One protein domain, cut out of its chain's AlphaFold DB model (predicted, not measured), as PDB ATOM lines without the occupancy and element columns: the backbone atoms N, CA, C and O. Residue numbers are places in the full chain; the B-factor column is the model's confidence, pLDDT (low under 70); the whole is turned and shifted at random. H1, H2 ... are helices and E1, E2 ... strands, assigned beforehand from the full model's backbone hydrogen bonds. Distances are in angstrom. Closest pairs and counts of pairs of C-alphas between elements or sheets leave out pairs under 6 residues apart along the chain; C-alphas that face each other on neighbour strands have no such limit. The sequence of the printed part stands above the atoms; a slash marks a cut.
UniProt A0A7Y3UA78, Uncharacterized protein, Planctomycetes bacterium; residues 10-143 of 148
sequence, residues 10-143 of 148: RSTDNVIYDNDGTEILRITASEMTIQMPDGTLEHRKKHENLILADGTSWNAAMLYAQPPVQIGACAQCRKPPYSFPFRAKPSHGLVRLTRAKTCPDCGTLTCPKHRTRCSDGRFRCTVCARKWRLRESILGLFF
ATOM      1  N   ARG A  10      51.757 -29.778 -41.631       59.19
ATOM      2  CA  ARG A  10      52.192 -29.576 -40.245       59.19
ATOM      3  C   ARG A  10      51.052 -28.956 -39.454       59.19
ATOM      4  O   ARG A  10      50.506 -27.936 -39.868       59.19
ATOM      5  N   SER A  11      50.705 -29.555 -38.319       58.72
ATOM      6  CA  SER A  11      49.779 -28.967 -37.353       58.72
ATOM      7  C   SER A  11      50.535 -28.523 -36.108       58.72
ATOM      8  O   SER A  11      51.402 -29.231 -35.602       58.72
ATOM      9  N   THR A  12      50.223 -27.332 -35.613       61.78
ATOM     10  CA  THR A  12      50.698 -26.851 -34.315       61.78
ATOM     11  C   THR A  12      49.496 -26.475 -33.471       61.78
ATOM     12  O   THR A  12      48.694 -25.635 -33.884       61.78
ATOM     13  N   ASP A  13      49.399 -27.085 -32.293       61.31
ATOM     14  CA  ASP A  13      48.326 -26.841 -31.337       61.31
ATOM     15  C   ASP A  13      48.836 -25.949 -30.207       61.31
ATOM     16  O   ASP A  13      49.763 -26.309 -29.485       61.31
ATOM     17  N   ASN A  14      48.209 -24.786 -30.034       62.75
ATOM     18  CA  ASN A  14      48.443 -23.914 -28.887       62.75
ATOM     19  C   ASN A  14      47.211 -23.916 -27.991       62.75
ATOM     20  O   ASN A  14      46.108 -23.628 -28.457       62.75
ATOM     21  N   VAL A  15      47.397 -24.209 -26.705       62.41
ATOM     22  CA  VAL A  15      46.305 -24.274 -25.730       62.41
ATOM     23  C   VAL A  15      46.415 -23.113 -24.746       62.41
ATOM     24  O   VAL A  15      47.469 -22.878 -24.159       62.41
ATOM     25  N   ILE A  16      45.321 -22.375 -24.568       66.62
ATOM     26  CA  ILE A  16      45.182 -21.311 -23.573       66.62
ATOM     27  C   ILE A  16      44.365 -21.860 -22.408       66.62
ATOM     28  O   ILE A  16      43.242 -22.323 -22.608       66.62
ATOM     29  N   TYR A  17      44.906 -21.755 -21.199       67.94
ATOM     30  CA  TYR A  17      44.266 -22.188 -19.958       67.94
ATOM     31  C   TYR A  17      43.751 -20.998 -19.141       67.94
ATOM     32  O   TYR A  17      44.196 -19.863 -19.318       67.94
ATOM     33  N   ASP A  18      42.802 -21.262 -18.245       61.94
ATOM     34  CA  ASP A  18      42.407 -20.321 -17.194       61.94
ATOM     35  C   ASP A  18      43.334 -20.381 -15.992       61.94
ATOM     36  O   ASP A  18      44.116 -21.316 -15.835       61.94
ATOM     37  N   ASN A  19      43.131 -19.438 -15.077       59.53
ATOM     38  CA  ASN A  19      43.714 -19.431 -13.742       59.53
ATOM     39  C   ASN A  19      43.435 -20.726 -12.956       59.53
ATOM     40  O   ASN A  19      44.253 -21.114 -12.132       59.53
ATOM     41  N   ASP A  20      42.323 -21.413 -13.241       67.56
ATOM     42  CA  ASP A  20      41.954 -22.693 -12.620       67.56
ATOM     43  C   ASP A  20      42.490 -23.918 -13.402       67.56
ATOM     44  O   ASP A  20      42.047 -25.044 -13.186       67.56
ATOM     45  N   GLY A  21      43.382 -23.722 -14.383       60.66
ATOM     46  CA  GLY A  21      43.953 -24.799 -15.207       60.66
ATOM     47  C   GLY A  21      42.993 -25.402 -16.241       60.66
ATOM     48  O   GLY A  21      43.321 -26.383 -16.901       60.66
ATOM     49  N   THR A  22      41.800 -24.826 -16.415       69.56
ATOM     50  CA  THR A  22      40.815 -25.294 -17.403       69.56
ATOM     51  C   THR A  22      41.168 -24.789 -18.801       69.56
ATOM     52  O   THR A  22      41.324 -23.583 -18.985       69.56
ATOM     53  N   GLU A  23      41.236 -25.682 -19.791       71.19
ATOM     54  CA  GLU A  23      41.416 -25.323 -21.205       71.19
ATOM     55  C   GLU A  23      40.284 -24.394 -21.686       71.19
ATOM     56  O   GLU A  23      39.099 -24.709 -21.570       71.19
ATOM     57  N   ILE A  24      40.657 -23.219 -22.199       65.94
ATOM     58  CA  ILE A  24      39.743 -22.181 -22.702       65.94
ATOM     59  C   ILE A  24      39.710 -22.175 -24.227       65.94
ATOM     60  O   ILE A  24      38.657 -21.949 -24.826       65.94
ATOM     61  N   LEU A  25      40.872 -22.353 -24.856       66.06
ATOM     62  CA  LEU A  25      41.019 -22.283 -26.302       66.06
ATOM     63  C   LEU A  25      42.125 -23.213 -26.766       66.06
ATOM     64  O   LEU A  25      43.237 -23.134 -26.255       66.06
ATOM     65  N   ARG A  26      41.836 -23.991 -27.802       63.53
ATOM     66  CA  ARG A  26      42.833 -24.676 -28.615       63.53
ATOM     67  C   ARG A  26      42.885 -24.007 -29.971       63.53
ATOM     68  O   ARG A  26      41.861 -23.866 -30.632       63.53
ATOM     69  N   ILE A  27      44.065 -23.555 -30.356       64.50
ATOM     70  CA  ILE A  27      44.336 -22.977 -31.664       64.50
ATOM     71  C   ILE A  27      45.146 -24.006 -32.431       64.50
ATOM     72  O   ILE A  27      46.326 -24.191 -32.136       64.50
ATOM     73  N   THR A  28      44.525 -24.627 -33.424       62.22
ATOM     74  CA  THR A  28      45.227 -25.475 -34.380       62.22
ATOM     75  C   THR A  28      45.579 -24.635 -35.600       62.22
ATOM     76  O   THR A  28      44.708 -24.120 -36.302       62.22
ATOM     77  N   ALA A  29      46.875 -24.458 -35.838       62.66
ATOM     78  CA  ALA A  29      47.385 -23.900 -37.081       62.66
ATOM     79  C   ALA A  29      47.802 -25.058 -37.984       62.66
ATOM     80  O   ALA A  29      48.667 -25.848 -37.605       62.66
ATOM     81  N   SER A  30      47.190 -25.167 -39.163       60.53
ATOM     82  CA  SER A  30      47.605 -26.132 -40.183       60.53
ATOM     83  C   SER A  30      48.356 -25.400 -41.288       60.53
ATOM     84  O   SER A  30      47.799 -24.528 -41.963       60.53
ATOM     85  N   GLU A  31      49.621 -25.756 -41.469       63.91
ATOM     86  CA  GLU A  31      50.460 -25.287 -42.563       63.91
ATOM     87  C   GLU A  31      50.580 -26.395 -43.607       63.91
ATOM     88  O   GLU A  31      50.856 -27.552 -43.282       63.91
ATOM     89  N   MET A  32      50.361 -26.038 -44.867       45.84
ATOM     90  CA  MET A  32      50.486 -26.932 -46.008       45.84
ATOM     91  C   MET A  32      51.497 -26.327 -46.971       45.84
ATOM     92  O   MET A  32      51.350 -25.178 -47.388       45.84
ATOM     93  N   THR A  33      52.522 -27.099 -47.317       53.09
ATOM     94  CA  THR A  33      53.432 -26.749 -48.412       53.09
ATOM     95  C   THR A  33      53.049 -27.594 -49.616       53.09
ATOM     96  O   THR A  33      53.032 -28.821 -49.526       53.09
ATOM     97  N   ILE A  34      52.699 -26.935 -50.717       63.84
ATOM     98  CA  ILE A  34      52.295 -27.565 -51.971       63.84
ATOM     99  C   ILE A  34      53.375 -27.248 -52.997       63.84
ATOM    100  O   ILE A  34      53.664 -26.082 -53.245       63.84
ATOM    101  N   GLN A  35      53.978 -28.274 -53.590       54.41
ATOM    102  CA  GLN A  35      54.835 -28.074 -54.750       54.41
ATOM    103  C   GLN A  35      53.955 -28.019 -55.995       54.41
ATOM    104  O   GLN A  35      53.187 -28.940 -56.273       54.41
ATOM    105  N   MET A  36      54.027 -26.901 -56.701       67.69
ATOM    106  CA  MET A  36      53.240 -26.633 -57.890       67.69
ATOM    107  C   MET A  36      53.885 -27.300 -59.117       67.69
ATOM    108  O   MET A  36      55.089 -27.574 -59.112       67.69
ATOM    109  N   PRO A  37      53.117 -27.565 -60.192       56.12
ATOM    110  CA  PRO A  37      53.631 -28.224 -61.397       56.12
ATOM    111  C   PRO A  37      54.772 -27.475 -62.104       56.12
ATOM    112  O   PRO A  37      55.515 -28.077 -62.872       56.12
ATOM    113  N   ASP A  38      54.916 -26.174 -61.850       76.12
ATOM    114  CA  ASP A  38      55.990 -25.313 -62.358       76.12
ATOM    115  C   ASP A  38      57.269 -25.354 -61.495       76.12
ATOM    116  O   ASP A  38      58.233 -24.641 -61.768       76.12
ATOM    117  N   GLY A  39      57.288 -26.190 -60.453       69.44
ATOM    118  CA  GLY A  39      58.399 -26.326 -59.516       69.44
ATOM    119  C   GLY A  39      58.404 -25.296 -58.387       69.44
ATOM    120  O   GLY A  39      59.273 -25.371 -57.518       69.44
ATOM    121  N   THR A  40      57.447 -24.363 -58.350       66.31
ATOM    122  CA  THR A  40      57.328 -23.394 -57.255       66.31
ATOM    123  C   THR A  40      56.735 -24.036 -55.998       66.31
ATOM    124  O   THR A  40      56.032 -25.046 -56.056       66.31
ATOM    125  N   LEU A  41      57.044 -23.472 -54.827       66.88
ATOM    126  CA  LEU A  41      56.482 -23.905 -53.545       66.88
ATOM    127  C   LEU A  41      55.419 -22.901 -53.094       66.88
ATOM    128  O   LEU A  41      55.726 -21.740 -52.825       66.88
ATOM    129  N   GLU A  42      54.175 -23.354 -52.980       53.78
ATOM    130  CA  GLU A  42      53.071 -22.581 -52.421       53.78
ATOM    131  C   GLU A  42      52.872 -22.959 -50.945       53.78
ATOM    132  O   GLU A  42      52.550 -24.099 -50.604       53.78
ATOM    133  N   HIS A  43      53.045 -21.988 -50.047       54.41
ATOM    134  CA  HIS A  43      52.755 -22.157 -48.625       54.41
ATOM    135  C   HIS A  43      51.347 -21.645 -48.304       54.41
ATOM    136  O   HIS A  43      51.071 -20.450 -48.412       54.41
ATOM    137  N   ARG A  44      50.455 -22.529 -47.842       52.50
ATOM    138  CA  ARG A  44      49.107 -22.176 -47.371       52.50
ATOM    139  C   ARG A  44      48.996 -22.367 -45.862       52.50
ATOM    140  O   ARG A  44      49.244 -23.456 -45.351       52.50
ATOM    141  N   LYS A  45      48.563 -21.323 -45.147       63.19
ATOM    142  CA  LYS A  45      48.207 -21.401 -43.720       63.19
ATOM    143  C   LYS A  45      46.694 -21.323 -43.562       63.19
ATOM    144  O   LYS A  45      46.087 -20.325 -43.948       63.19
ATOM    145  N   LYS A  46      46.083 -22.353 -42.975       60.78
ATOM    146  CA  LYS A  46      44.662 -22.341 -42.614       60.78
ATOM    147  C   LYS A  46      44.540 -21.994 -41.132       60.78
ATOM    148  O   LYS A  46      45.029 -22.731 -40.281       60.78
ATOM    149  N   HIS A  47      43.893 -20.869 -40.842       66.50
ATOM    150  CA  HIS A  47      43.551 -20.465 -39.482       66.50
ATOM    151  C   HIS A  47      42.047 -20.630 -39.280       66.50
ATOM    152  O   HIS A  47      41.260 -20.224 -40.138       66.50
ATOM    153  N   GLU A  48      41.641 -21.195 -38.150       70.19
ATOM    154  CA  GLU A  48      40.237 -21.184 -37.747       70.19
ATOM    155  C   GLU A  48      39.865 -19.816 -37.166       70.19
ATOM    156  O   GLU A  48      40.621 -19.220 -36.392       70.19
ATOM    157  N   ASN A  49      38.700 -19.301 -37.568       76.38
ATOM    158  CA  ASN A  49      38.134 -18.081 -37.002       76.38
ATOM    159  C   ASN A  49      37.252 -18.437 -35.797       76.38
ATOM    160  O   ASN A  49      36.375 -19.292 -35.883       76.38
ATOM    161  N   LEU A  50      37.444 -17.721 -34.696       78.25
ATOM    162  CA  LEU A  50      36.687 -17.798 -33.454       78.25
ATOM    163  C   LEU A  50      35.836 -16.537 -33.283       78.25
ATOM    164  O   LEU A  50      36.334 -15.424 -33.431       78.25
ATOM    165  N   ILE A  51      34.577 -16.685 -32.872       80.38
ATOM    166  CA  ILE A  51      33.762 -15.542 -32.445       80.38
ATOM    167  C   ILE A  51      33.983 -15.286 -30.953       80.38
ATOM    168  O   ILE A  51      33.694 -16.134 -30.118       80.38
ATOM    169  N   LEU A  52      34.489 -14.103 -30.611       81.75
ATOM    170  CA  LEU A  52      34.719 -13.664 -29.238       81.75
ATOM    171  C   LEU A  52      33.402 -13.286 -28.531       81.75
ATOM    172  O   LEU A  52      32.403 -12.942 -29.159       81.75
ATOM    173  N   ALA A  53      33.407 -13.239 -27.195       74.25
ATOM    174  CA  ALA A  53      32.240 -12.899 -26.367       74.25
ATOM    175  C   ALA A  53      31.701 -11.472 -26.609       74.25
ATOM    176  O   ALA A  53      30.554 -11.146 -26.270       74.25
ATOM    177  N   ASP A  54      32.541 -10.610 -27.184       73.25
ATOM    178  CA  ASP A  54      32.202  -9.252 -27.596       73.25
ATOM    179  C   ASP A  54      31.697  -9.152 -29.051       73.25
ATOM    180  O   ASP A  54      31.442  -8.035 -29.506       73.25
ATOM    181  N   GLY A  55      31.539 -10.292 -29.739       76.81
ATOM    182  CA  GLY A  55      31.039 -10.429 -31.110       76.81
ATOM    183  C   GLY A  55      32.114 -10.369 -32.198       76.81
ATOM    184  O   GLY A  55      31.787 -10.416 -33.377       76.81
ATOM    185  N   THR A  56      33.388 -10.237 -31.830       81.81
ATOM    186  CA  THR A  56      34.468 -10.064 -32.810       81.81
ATOM    187  C   THR A  56      34.901 -11.400 -33.401       81.81
ATOM    188  O   THR A  56      35.173 -12.320 -32.638       81.81
ATOM    189  N   SER A  57      35.034 -11.496 -34.725       85.31
ATOM    190  CA  SER A  57      35.742 -12.616 -35.360       85.31
ATOM    191  C   SER A  57      37.248 -12.459 -35.147       85.31
ATOM    192  O   SER A  57      37.794 -11.382 -35.390       85.31
ATOM    193  N   TRP A  58      37.901 -13.503 -34.650       85.31
ATOM    194  CA  TRP A  58      39.311 -13.512 -34.287       85.31
ATOM    195  C   TRP A  58      40.005 -14.771 -34.797       85.31
ATOM    196  O   TRP A  58      39.448 -15.857 -34.708       85.31
ATOM    197  N   ASN A  59      41.242 -14.651 -35.271       82.88
ATOM    198  CA  ASN A  59      42.115 -15.793 -35.533       82.88
ATOM    199  C   ASN A  59      43.545 -15.495 -35.077       82.88
ATOM    200  O   ASN A  59      43.895 -14.348 -34.789       82.88
ATOM    201  N   ALA A  60      44.386 -16.529 -35.048       77.88
ATOM    202  CA  ALA A  60      45.759 -16.421 -34.565       77.88
ATOM    203  C   ALA A  60      46.620 -15.421 -35.355       77.88
ATOM    204  O   ALA A  60      47.497 -14.787 -34.773       77.88
ATOM    205  N   ALA A  61      46.348 -15.218 -36.651       78.69
ATOM    206  CA  ALA A  61      47.078 -14.239 -37.453       78.69
ATOM    207  C   ALA A  61      46.860 -12.800 -36.949       78.69
ATOM    208  O   ALA A  61      47.737 -11.952 -37.102       78.69
ATOM    209  N   MET A  62      45.741 -12.522 -36.269       83.50
ATOM    210  CA  MET A  62      45.464 -11.200 -35.700       83.50
ATOM    211  C   MET A  62      46.376 -10.828 -34.518       83.50
ATOM    212  O   MET A  62      46.422  -9.654 -34.148       83.50
ATOM    213  N   LEU A  63      47.135 -11.776 -33.951       79.44
ATOM    214  CA  LEU A  63      48.203 -11.469 -32.986       79.44
ATOM    215  C   LEU A  63      49.348 -10.671 -33.623       79.44
ATOM    216  O   LEU A  63      50.021  -9.922 -32.920       79.44
ATOM    217  N   TYR A  64      49.530 -10.800 -34.938       80.69
ATOM    218  CA  TYR A  64      50.570 -10.121 -35.715       80.69
ATOM    219  C   TYR A  64      50.035  -8.925 -36.517       80.69
ATOM    220  O   TYR A  64      50.775  -8.315 -37.286       80.69
ATOM    221  N   ALA A  65      48.749  -8.586 -36.363       81.62
ATOM    222  CA  ALA A  65      48.164  -7.410 -36.999       81.62
ATOM    223  C   ALA A  65      48.791  -6.110 -36.459       81.62
ATOM    224  O   ALA A  65      49.370  -6.084 -35.374       81.62
ATOM    225  N   GLN A  66      48.632  -5.009 -37.197       86.00
ATOM    226  CA  GLN A  66      49.021  -3.671 -36.748       86.00
ATOM    227  C   GLN A  66      47.766  -2.787 -36.625       86.00
ATOM    228  O   GLN A  66      47.214  -2.389 -37.651       86.00
ATOM    229  N   PRO A  67      47.282  -2.478 -35.403       84.31
ATOM    230  CA  PRO A  67      47.792  -2.924 -34.101       84.31
ATOM    231  C   PRO A  67      47.417  -4.387 -33.769       84.31
ATOM    232  O   PRO A  67      46.401  -4.887 -34.265       84.31
ATOM    233  N   PRO A  68      48.184  -5.070 -32.896       85.00
ATOM    234  CA  PRO A  68      47.944  -6.471 -32.567       85.00
ATOM    235  C   PRO A  68      46.653  -6.641 -31.765       85.00
ATOM    236  O   PRO A  68      46.381  -5.910 -30.806       85.00
ATOM    237  N   VAL A  69      45.849  -7.641 -32.131       85.31
ATOM    238  CA  VAL A  69      44.581  -7.940 -31.457       85.31
ATOM    239  C   VAL A  69      44.795  -9.046 -30.433       85.31
ATOM    240  O   VAL A  69      44.603 -10.232 -30.703       85.31
ATOM    241  N   GLN A  70      45.165  -8.632 -29.225       86.75
ATOM    242  CA  GLN A  70      45.297  -9.527 -28.080       86.75
ATOM    243  C   GLN A  70      43.930  -9.885 -27.486       86.75
ATOM    244  O   GLN A  70      43.010  -9.057 -27.429       86.75
ATOM    245  N   ILE A  71      43.816 -11.114 -26.989       85.38
ATOM    246  CA  ILE A  71      42.620 -11.637 -26.326       85.38
ATOM    247  C   ILE A  71      42.928 -12.013 -24.875       85.38
ATOM    248  O   ILE A  71      44.066 -12.293 -24.519       85.38
ATOM    249  N   GLY A  72      41.899 -12.015 -24.037       85.06
ATOM    250  CA  GLY A  72      41.941 -12.522 -22.670       85.06
ATOM    251  C   GLY A  72      40.597 -13.125 -22.280       85.06
ATOM    252  O   GLY A  72      39.637 -13.063 -23.047       85.06
ATOM    253  N   ALA A  73      40.510 -13.701 -21.083       84.56
ATOM    254  CA  ALA A  73      39.304 -14.374 -20.613       84.56
ATOM    255  C   ALA A  73      38.521 -13.518 -19.609       84.56
ATOM    256  O   ALA A  73      39.050 -13.040 -18.609       84.56
ATOM    257  N   CYS A  74      37.225 -13.335 -19.854       86.62
ATOM    258  CA  CYS A  74      36.327 -12.707 -18.901       86.62
ATOM    259  C   CYS A  74      35.908 -13.707 -17.819       86.62
ATOM    260  O   CYS A  74      35.166 -14.652 -18.090       86.62
ATOM    261  N   ALA A  75      36.276 -13.414 -16.571       84.38
ATOM    262  CA  ALA A  75      36.003 -14.282 -15.424       84.38
ATOM    263  C   ALA A  75      34.506 -14.459 -15.101       84.38
ATOM    264  O   ALA A  75      34.138 -15.357 -14.353       84.38
ATOM    265  N   GLN A  76      33.627 -13.591 -15.614       85.31
ATOM    266  CA  GLN A  76      32.179 -13.682 -15.380       85.31
ATOM    267  C   GLN A  76      31.430 -14.397 -16.504       85.31
ATOM    268  O   GLN A  76      30.492 -15.127 -16.222       85.31
ATOM    269  N   CYS A  77      31.871 -14.248 -17.757       81.75
ATOM    270  CA  CYS A  77      31.299 -14.954 -18.912       81.75
ATOM    271  C   CYS A  77      31.304 -16.481 -18.761       81.75
ATOM    272  O   CYS A  77      30.513 -17.160 -19.416       81.75
ATOM    273  N   ARG A  78      32.242 -16.980 -17.953       75.12
ATOM    274  CA  ARG A  78      32.519 -18.398 -17.746       75.12
ATOM    275  C   ARG A  78      31.883 -18.963 -16.484       75.12
ATOM    276  O   ARG A  78      31.850 -20.175 -16.319       75.12
ATOM    277  N   LYS A  79      31.368 -18.104 -15.600       74.25
ATOM    278  CA  LYS A  79      30.643 -18.559 -14.415       74.25
ATOM    279  C   LYS A  79      29.216 -18.925 -14.817       74.25
ATOM    280  O   LYS A  79      28.604 -18.176 -15.581       74.25
ATOM    281  N   PRO A  80      28.670 -20.042 -14.309       63.34
ATOM    282  CA  PRO A  80      27.261 -20.336 -14.499       63.34
ATOM    283  C   PRO A  80      26.423 -19.191 -13.900       63.34
ATOM    284  O   PRO A  80      26.796 -18.641 -12.855       63.34
ATOM    285  N   PRO A  81      25.322 -18.778 -14.551       59.47
ATOM    286  CA  PRO A  81      24.463 -17.740 -14.004       59.47
ATOM    287  C   PRO A  81      23.916 -18.192 -12.643       59.47
ATOM    288  O   PRO A  81      23.240 -19.208 -12.539       59.47
ATOM    289  N   TYR A  82      24.196 -17.414 -11.593       55.88
ATOM    290  CA  TYR A  82      23.823 -17.707 -10.197       55.88
ATOM    291  C   TYR A  82      22.306 -17.687  -9.926       55.88
ATOM    292  O   TYR A  82      21.871 -17.878  -8.794       55.88
ATOM    293  N   SER A  83      21.487 -17.406 -10.936       49.06
ATOM    294  CA  SER A  83      20.048 -17.230 -10.792       49.06
ATOM    295  C   SER A  83      19.342 -17.801 -12.015       49.06
ATOM    296  O   SER A  83      19.412 -17.206 -13.091       49.06
ATOM    297  N   PHE A  84      18.626 -18.901 -11.787       46.38
ATOM    298  CA  PHE A  84      17.692 -19.624 -12.659       46.38
ATOM    299  C   PHE A  84      18.236 -20.852 -13.420       46.38
ATOM    300  O   PHE A  84      19.104 -20.708 -14.280       46.38
ATOM    301  N   PRO A  85      17.642 -22.049 -13.199       48.78
ATOM    302  CA  PRO A  85      18.075 -23.327 -13.784       48.78
ATOM    303  C   PRO A  85      17.824 -23.477 -15.300       48.78
ATOM    304  O   PRO A  85      18.059 -24.544 -15.852       48.78
ATOM    305  N   PHE A  86      17.382 -22.422 -15.996       53.69
ATOM    306  CA  PHE A  86      16.948 -22.488 -17.400       53.69
ATOM    307  C   PHE A  86      17.640 -21.494 -18.345       53.69
ATOM    308  O   PHE A  86      17.157 -21.276 -19.455       53.69
ATOM    309  N   ARG A  87      18.762 -20.864 -17.958       53.50
ATOM    310  CA  ARG A  87      19.430 -19.883 -18.835       53.50
ATOM    311  C   ARG A  87      20.875 -20.222 -19.188       53.50
ATOM    312  O   ARG A  87      21.684 -20.489 -18.315       53.50
ATOM    313  N   ALA A  88      21.113 -20.130 -20.503       54.28
ATOM    314  CA  ALA A  88      22.351 -20.015 -21.276       54.28
ATOM    315  C   ALA A  88      23.604 -20.702 -20.707       54.28
ATOM    316  O   ALA A  88      24.161 -20.287 -19.693       54.28
ATOM    317  N   LYS A  89      24.109 -21.692 -21.458       58.09
ATOM    318  CA  LYS A  89      25.428 -22.294 -21.231       58.09
ATOM    319  C   LYS A  89      26.492 -21.191 -21.093       58.09
ATOM    320  O   LYS A  89      26.445 -20.223 -21.863       58.09
ATOM    321  N   PRO A  90      27.440 -21.321 -20.147       64.06
ATOM    322  CA  PRO A  90      28.532 -20.370 -20.013       64.06
ATOM    323  C   PRO A  90      29.266 -20.249 -21.349       64.06
ATOM    324  O   PRO A  90      29.561 -21.241 -22.016       64.06
ATOM    325  N   SER A  91      29.523 -19.012 -21.763       70.75
ATOM    326  CA  SER A  91      30.323 -18.752 -22.960       70.75
ATOM    327  C   SER A  91      31.799 -19.014 -22.659       70.75
ATOM    328  O   SER A  91      32.232 -18.831 -21.522       70.75
ATOM    329  N   HIS A  92      32.597 -19.327 -23.683       74.88
ATOM    330  CA  HIS A  92      34.062 -19.446 -23.571       74.88
ATOM    331  C   HIS A  92      34.719 -18.185 -22.958       74.88
ATOM    332  O   HIS A  92      35.809 -18.243 -22.403       74.88
ATOM    333  N   GLY A  93      34.050 -17.025 -23.027       78.62
ATOM    334  CA  GLY A  93      34.423 -15.813 -22.299       78.62
ATOM    335  C   GLY A  93      35.635 -15.066 -22.840       78.62
ATOM    336  O   GLY A  93      36.044 -14.076 -22.239       78.62
ATOM    337  N   LEU A  94      36.176 -15.486 -23.979       83.94
ATOM    338  CA  LEU A  94      37.292 -14.811 -24.638       83.94
ATOM    339  C   LEU A  94      36.848 -13.447 -25.167       83.94
ATOM    340  O   LEU A  94      35.784 -13.315 -25.766       83.94
ATOM    341  N   VAL A  95      37.659 -12.423 -24.938       86.56
ATOM    342  CA  VAL A  95      37.370 -11.029 -25.279       86.56
ATOM    343  C   VAL A  95      38.655 -10.316 -25.680       86.56
ATOM    344  O   VAL A  95      39.723 -10.615 -25.157       86.56
ATOM    345  N   ARG A  96      38.557  -9.329 -26.574       89.50
ATOM    346  CA  ARG A  96      39.691  -8.458 -26.909       89.50
ATOM    347  C   ARG A  96      40.153  -7.654 -25.698       89.50
ATOM    348  O   ARG A  96      39.335  -6.978 -25.066       89.50
ATOM    349  N   LEU A  97      41.459  -7.633 -25.437       89.44
ATOM    350  CA  LEU A  97      42.033  -6.866 -24.325       89.44
ATOM    351  C   LEU A  97      41.781  -5.361 -24.457       89.44
ATOM    352  O   LEU A  97      41.517  -4.698 -23.461       89.44
ATOM    353  N   THR A  98      41.734  -4.835 -25.684       89.81
ATOM    354  CA  THR A  98      41.417  -3.420 -25.950       89.81
ATOM    355  C   THR A  98      40.033  -3.010 -25.442       89.81
ATOM    356  O   THR A  98      39.817  -1.863 -25.049       89.81
ATOM    357  N   ARG A  99      39.079  -3.950 -25.417       89.50
ATOM    358  CA  ARG A  99      37.714  -3.718 -24.928       89.50
ATOM    359  C   ARG A  99      37.491  -4.243 -23.525       89.50
ATOM    360  O   ARG A  99      36.530  -3.808 -22.890       89.50
ATOM    361  N   ALA A 100      38.329  -5.143 -23.034       90.94
ATOM    362  CA  ALA A 100      38.258  -5.638 -21.672       90.94
ATOM    363  C   ALA A 100      38.816  -4.612 -20.672       90.94
ATOM    364  O   ALA A 100      39.570  -3.706 -21.025       90.94
ATOM    365  N   LYS A 101      38.394  -4.713 -19.411       92.94
ATOM    366  CA  LYS A 101      38.965  -3.934 -18.303       92.94
ATOM    367  C   LYS A 101      39.133  -4.819 -17.078       92.94
ATOM    368  O   LYS A 101      38.285  -5.674 -16.810       92.94
ATOM    369  N   THR A 102      40.207  -4.584 -16.343       94.06
ATOM    370  CA  THR A 102      40.472  -5.236 -15.062       94.06
ATOM    371  C   THR A 102      39.676  -4.538 -13.968       94.06
ATOM    372  O   THR A 102      39.677  -3.311 -13.883       94.06
ATOM    373  N   CYS A 103      38.960  -5.311 -13.155       93.56
ATOM    374  CA  CYS A 103      38.246  -4.776 -12.004       93.56
ATOM    375  C   CYS A 103      39.256  -4.306 -10.942       93.56
ATOM    376  O   CYS A 103      40.086  -5.120 -10.535       93.56
ATOM    377  N   PRO A 104      39.177  -3.060 -10.444       92.88
ATOM    378  CA  PRO A 104      40.119  -2.562  -9.442       92.88
ATOM    379  C   PRO A 104      39.993  -3.283  -8.094       92.88
ATOM    380  O   PRO A 104      40.978  -3.395  -7.378       92.88
ATOM    381  N   ASP A 105      38.807  -3.798  -7.756       92.19
ATOM    382  CA  ASP A 105      38.561  -4.379  -6.429       92.19
ATOM    383  C   ASP A 105      38.952  -5.861  -6.335       92.19
ATOM    384  O   ASP A 105      39.292  -6.345  -5.264       92.19
ATOM    385  N   CYS A 106      38.842  -6.613  -7.434       90.44
ATOM    386  CA  CYS A 106      39.063  -8.064  -7.427       90.44
ATOM    387  C   CYS A 106      40.079  -8.547  -8.466       90.44
ATOM    388  O   CYS A 106      40.248  -9.750  -8.624       90.44
ATOM    389  N   GLY A 107      40.686  -7.643  -9.237       90.31
ATOM    390  CA  GLY A 107      41.732  -7.969 -10.210       90.31
ATOM    391  C   GLY A 107      41.285  -8.793 -11.421       90.31
ATOM    392  O   GLY A 107      42.103  -9.114 -12.275       90.31
ATOM    393  N   THR A 108      40.003  -9.143 -11.544       90.06
ATOM    394  CA  THR A 108      39.540 -10.004 -12.639       90.06
ATOM    395  C   THR A 108      39.305  -9.218 -13.925       90.06
ATOM    396  O   THR A 108      38.782  -8.098 -13.916       90.06
ATOM    397  N   LEU A 109      39.657  -9.829 -15.059       89.75
ATOM    398  CA  LEU A 109      39.385  -9.273 -16.380       89.75
ATOM    399  C   LEU A 109      37.892  -9.412 -16.721       89.75
ATOM    400  O   LEU A 109      37.277 -10.471 -16.559       89.75
ATOM    401  N   THR A 110      37.292  -8.328 -17.213       91.56
ATOM    402  CA  THR A 110      35.860  -8.265 -17.535       91.56
ATOM    403  C   THR A 110      35.601  -7.736 -18.936       91.56
ATOM    404  O   THR A 110      36.216  -6.765 -19.383       91.56
ATOM    405  N   CYS A 111      34.664  -8.376 -19.643       90.38
ATOM    406  CA  CYS A 111      34.193  -7.903 -20.938       90.38
ATOM    407  C   CYS A 111      33.223  -6.714 -20.770       90.38
ATOM    408  O   CYS A 111      32.690  -6.500 -19.677       90.38
ATOM    409  N   PRO A 112      32.926  -5.957 -21.845       90.31
ATOM    410  CA  PRO A 112      31.990  -4.833 -21.787       90.31
ATOM    411  C   PRO A 112      30.597  -5.171 -21.236       90.31
ATOM    412  O   PRO A 112      29.982  -4.315 -20.614       90.31
ATOM    413  N   LYS A 113      30.120  -6.411 -21.425       88.25
ATOM    414  CA  LYS A 113      28.823  -6.879 -20.901       88.25
ATOM    415  C   LYS A 113      28.838  -7.112 -19.385       88.25
ATOM    416  O   LYS A 113      27.812  -6.974 -18.734       88.25
ATOM    417  N   HIS A 114      29.997  -7.457 -18.828       90.19
ATOM    418  CA  HIS A 114      30.169  -7.870 -17.432       90.19
ATOM    419  C   HIS A 114      30.878  -6.820 -16.569       90.19
ATOM    420  O   HIS A 114      31.401  -7.124 -15.491       90.19
ATOM    421  N   ARG A 115      30.868  -5.565 -17.022       91.19
ATOM    422  CA  ARG A 115      31.367  -4.422 -16.263       91.19
ATOM    423  C   ARG A 115      30.302  -3.352 -16.116       91.19
ATOM    424  O   ARG A 115      29.414  -3.206 -16.950       91.19
ATOM    425  N   THR A 116      30.437  -2.554 -15.075       93.81
ATOM    426  CA  THR A 116      29.545  -1.443 -14.767       93.81
ATOM    427  C   THR A 116      30.392  -0.241 -14.387       93.81
ATOM    428  O   THR A 116      31.361  -0.379 -13.639       93.81
ATOM    429  N   ARG A 117      30.053   0.931 -14.928       94.19
ATOM    430  CA  ARG A 117      30.653   2.196 -14.500       94.19
ATOM    431  C   ARG A 117      29.972   2.632 -13.205       94.19
ATOM    432  O   ARG A 117      28.745   2.712 -13.162       94.19
ATOM    433  N   CYS A 118      30.756   2.838 -12.158       90.38
ATOM    434  CA  CYS A 118      30.278   3.310 -10.862       90.38
ATOM    435  C   CYS A 118      30.310   4.846 -10.781       90.38
ATOM    436  O   CYS A 118      30.828   5.510 -11.682       90.38
ATOM    437  N   SER A 119      29.731   5.387  -9.706       87.25
ATOM    438  CA  SER A 119      29.662   6.820  -9.365       87.25
ATOM    439  C   SER A 119      31.036   7.496  -9.337       87.25
ATOM    440  O   SER A 119      31.193   8.595  -9.856       87.25
ATOM    441  N   ASP A 120      32.057   6.799  -8.838       86.88
ATOM    442  CA  ASP A 120      33.461   7.235  -8.813       86.88
ATOM    443  C   ASP A 120      34.155   7.242 -10.192       86.88
ATOM    444  O   ASP A 120      35.372   7.402 -10.296       86.88
ATOM    445  N   GLY A 121      33.406   6.992 -11.268       88.69
ATOM    446  CA  GLY A 121      33.903   6.962 -12.637       88.69
ATOM    447  C   GLY A 121      34.688   5.702 -13.011       88.69
ATOM    448  O   GLY A 121      35.005   5.537 -14.193       88.69
ATOM    449  N   ARG A 122      34.962   4.788 -12.067       92.56
ATOM    450  CA  ARG A 122      35.730   3.558 -12.315       92.56
ATOM    451  C   ARG A 122      34.832   2.439 -12.844       92.56
ATOM    452  O   ARG A 122      33.658   2.317 -12.488       92.56
ATOM    453  N   PHE A 123      35.394   1.587 -13.703       93.31
ATOM    454  CA  PHE A 123      34.723   0.372 -14.168       93.31
ATOM    455  C   PHE A 123      34.992  -0.782 -13.206       93.31
ATOM    456  O   PHE A 123      36.141  -1.147 -12.977       93.31
ATOM    457  N   ARG A 124      33.924  -1.394 -12.696       94.38
ATOM    458  CA  ARG A 124      33.975  -2.584 -11.838       94.38
ATOM    459  C   ARG A 124      33.284  -3.758 -12.503       94.38
ATOM    460  O   ARG A 124      32.402  -3.576 -13.341       94.38
ATOM    461  N   CYS A 125      33.651  -4.972 -12.103       93.50
ATOM    462  CA  CYS A 125      32.887  -6.161 -12.465       93.50
ATOM    463  C   CYS A 125      31.466  -6.071 -11.872       93.50
ATOM    464  O   CYS A 125      31.281  -5.437 -10.834       93.50
ATOM    465  N   THR A 126      30.457  -6.701 -12.486       90.94
ATOM    466  CA  THR A 126      29.055  -6.586 -12.003       90.94
ATOM    467  C   THR A 126      28.873  -6.974 -10.526       90.94
ATOM    468  O   THR A 126      28.100  -6.341  -9.809       90.94
ATOM    469  N   VAL A 127      29.626  -7.968 -10.044       90.12
ATOM    470  CA  VAL A 127      29.602  -8.431  -8.651       90.12
ATOM    471  C   VAL A 127      30.130  -7.351  -7.705       90.12
ATOM    472  O   VAL A 127      29.455  -7.002  -6.736       90.12
ATOM    473  N   CYS A 128      31.304  -6.780  -7.992       91.56
ATOM    474  CA  CYS A 128      31.879  -5.700  -7.187       91.56
ATOM    475  C   CYS A 128      31.055  -4.414  -7.295       91.56
ATOM    476  O   CYS A 128      30.845  -3.742  -6.293       91.56
ATOM    477  N   ALA A 129      30.499  -4.113  -8.470       91.62
ATOM    478  CA  ALA A 129      29.598  -2.981  -8.656       91.62
ATOM    479  C   ALA A 129      28.322  -3.116  -7.808       91.62
ATOM    480  O   ALA A 129      27.880  -2.134  -7.218       91.62
ATOM    481  N   ARG A 130      27.746  -4.323  -7.694       89.50
ATOM    482  CA  ARG A 130      26.602  -4.581  -6.804       89.50
ATOM    483  C   ARG A 130      26.980  -4.382  -5.336       89.50
ATOM    484  O   ARG A 130      26.234  -3.720  -4.623       89.50
ATOM    485  N   LYS A 131      28.132  -4.906  -4.894       89.00
ATOM    486  CA  LYS A 131      28.636  -4.694  -3.522       89.00
ATOM    487  C   LYS A 131      28.862  -3.208  -3.223       89.00
ATOM    488  O   LYS A 131      28.470  -2.739  -2.161       89.00
ATOM    489  N   TRP A 132      29.437  -2.472  -4.174       87.62
ATOM    490  CA  TRP A 132      29.660  -1.031  -4.065       87.62
ATOM    491  C   TRP A 132      28.350  -0.256  -3.929       87.62
ATOM    492  O   TRP A 132      28.192   0.501  -2.979       87.62
ATOM    493  N   ARG A 133      27.383  -0.498  -4.827       85.81
ATOM    494  CA  ARG A 133      26.062   0.148  -4.760       85.81
ATOM    495  C   ARG A 133      25.353  -0.144  -3.445       85.81
ATOM    496  O   ARG A 133      24.795   0.766  -2.854       85.81
ATOM    497  N   LEU A 134      25.398  -1.393  -2.975       85.19
ATOM    498  CA  LEU A 134      24.793  -1.754  -1.696       85.19
ATOM    499  C   LEU A 134      25.443  -0.980  -0.542       85.19
ATOM    500  O   LEU A 134      24.736  -0.468   0.317       85.19
ATOM    501  N   ARG A 135      26.775  -0.840  -0.548       81.19
ATOM    502  CA  ARG A 135      27.497  -0.041   0.447       81.19
ATOM    503  C   ARG A 135      27.120   1.439   0.376       81.19
ATOM    504  O   ARG A 135      26.875   2.017   1.424       81.19
ATOM    505  N   GLU A 136      27.036   2.040  -0.810       78.06
ATOM    506  CA  GLU A 136      26.585   3.434  -0.962       78.06
ATOM    507  C   GLU A 136      25.150   3.631  -0.464       78.06
ATOM    508  O   GLU A 136      24.875   4.596   0.240       78.06
ATOM    509  N   SER A 137      24.240   2.708  -0.780       71.94
ATOM    510  CA  SER A 137      22.845   2.791  -0.344       71.94
ATOM    511  C   SER A 137      22.681   2.579   1.163       71.94
ATOM    512  O   SER A 137      21.912   3.299   1.788       71.94
ATOM    513  N   ILE A 138      23.415   1.636   1.766       71.81
ATOM    514  CA  ILE A 138      23.410   1.417   3.221       71.81
ATOM    515  C   ILE A 138      24.051   2.612   3.932       71.81
ATOM    516  O   ILE A 138      23.481   3.121   4.891       71.81
ATOM    517  N   LEU A 139      25.194   3.112   3.451       59.97
ATOM    518  CA  LEU A 139      25.811   4.308   4.026       59.97
ATOM    519  C   LEU A 139      24.895   5.531   3.898       59.97
ATOM    520  O   LEU A 139      24.800   6.291   4.845       59.97
ATOM    521  N   GLY A 140      24.154   5.686   2.799       58.41
ATOM    522  CA  GLY A 140      23.166   6.761   2.655       58.41
ATOM    523  C   GLY A 140      21.932   6.628   3.559       58.41
ATOM    524  O   GLY A 140      21.275   7.628   3.822       58.41
ATOM    525  N   LEU A 141      21.616   5.420   4.039       60.19
ATOM    526  CA  LEU A 141      20.501   5.161   4.960       60.19
ATOM    527  C   LEU A 141      20.906   5.268   6.438       60.19
ATOM    528  O   LEU A 141      20.074   5.641   7.259       60.19
ATOM    529  N   PHE A 142      22.161   4.959   6.778       56.97
ATOM    530  CA  PHE A 142      22.668   5.009   8.159       56.97
ATOM    531  C   PHE A 142      23.545   6.233   8.467       56.97
ATOM    532  O   PHE A 142      23.728   6.555   9.636       56.97
ATOM    533  N   PHE A 143      24.049   6.942   7.454       54.47
ATOM    534  CA  PHE A 143      24.834   8.171   7.601       54.47
ATOM    535  C   PHE A 143      24.223   9.277   6.733       54.47
ATOM    536  O   PHE A 143      24.684   9.586   5.632       54.47
TER     537      PHE A 143
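What this domain is: This is residues 10 to 143 of the 148 residues of an uncharacterized protein of Planctomycetes bacterium (UniProt A0A7Y3UA78). The model is a long, loose rod: a narrow sheet of three strands, E1, E2 and E3, makes one end, helix H2 makes the other, and between them loops are tied by two small hairpins, E4 with E5 and E6 with E7. Residues 82 to 87 of a long loop stick out, and residues 137 to 143 stand free at the helix end. The printed part has 134 residues, with two named helices and seven named strands in the order E1 E2 E3 H1 E4 E5 E6 E7 H2, and is of mixed class, with under half of its residues in named elements. The three sheets, E1 - E2 - E3, E4 - E5 and E6 - E7, are antiparallel. The radius of gyration of the C-alphas is 20.7 A, and the spans are 83 by 36 by 23 A.

How they stand to each other: E2, residues 23 to 35, is the inner strand between the edge strands E1, residues 10 to 17, and E3, residues 41 to 47. The three form a meander, each strand the antiparallel neighbour of the one before. In the hairpin of E1 and E2, at 166 degrees, N 12 and O 29 are 2.9 A apart, within hydrogen-bond range. In the hairpin of E2 and E3, at 162 degrees, N 34 and O 42 are 2.8 A apart, within that range. H1, residues 60 to 64, only grazes this sheet, with residues 60 to 61; the closest C-alphas of E3 and H1, those of His 47 and Ala 60, are 6.7 A apart. E4, residues 71 to 73, and E5, residues 94 to 96, form a hairpin at 138 degrees, with N 72 and O 95 at 2.8 A. E2 and E5 are only just apart, at 8.0 A. E6, residues 115 to 117, and E7, residues 123 to 125, form a hairpin at 144 degrees, with N 116 and O 124 at 2.8 A. H2, residues 126 to 142, comes closest to E6 at the C-alphas of Arg 115 and Thr 126, 5.3 A apart. Every O i to N i+4 pair of H2 is within hydrogen-bond range; H1 has 0 of 1, and 2 of 2 O i to N i+3 pairs.

Where its parts are: E1 begins at C-alpha 10, (52.192, -29.576, -40.245), and is 23.0 A long. E2 is 36.2 A long, and E3 19.4 A. H2 is 24.1 A long and ends at C-alpha 142, (22.668, 5.009, 8.159).

The domain as a whole: The C-alphas farthest apart, those of Asp 38 and Phe 142, are 83.7 A apart. The printed part has no cut. The links E3 to H1, E4 to E5 and E5 to E6 are long. Mean pLDDT of the printed part is 75.4; 52 residues are under 70, among them 10 to 22 and 80 to 90.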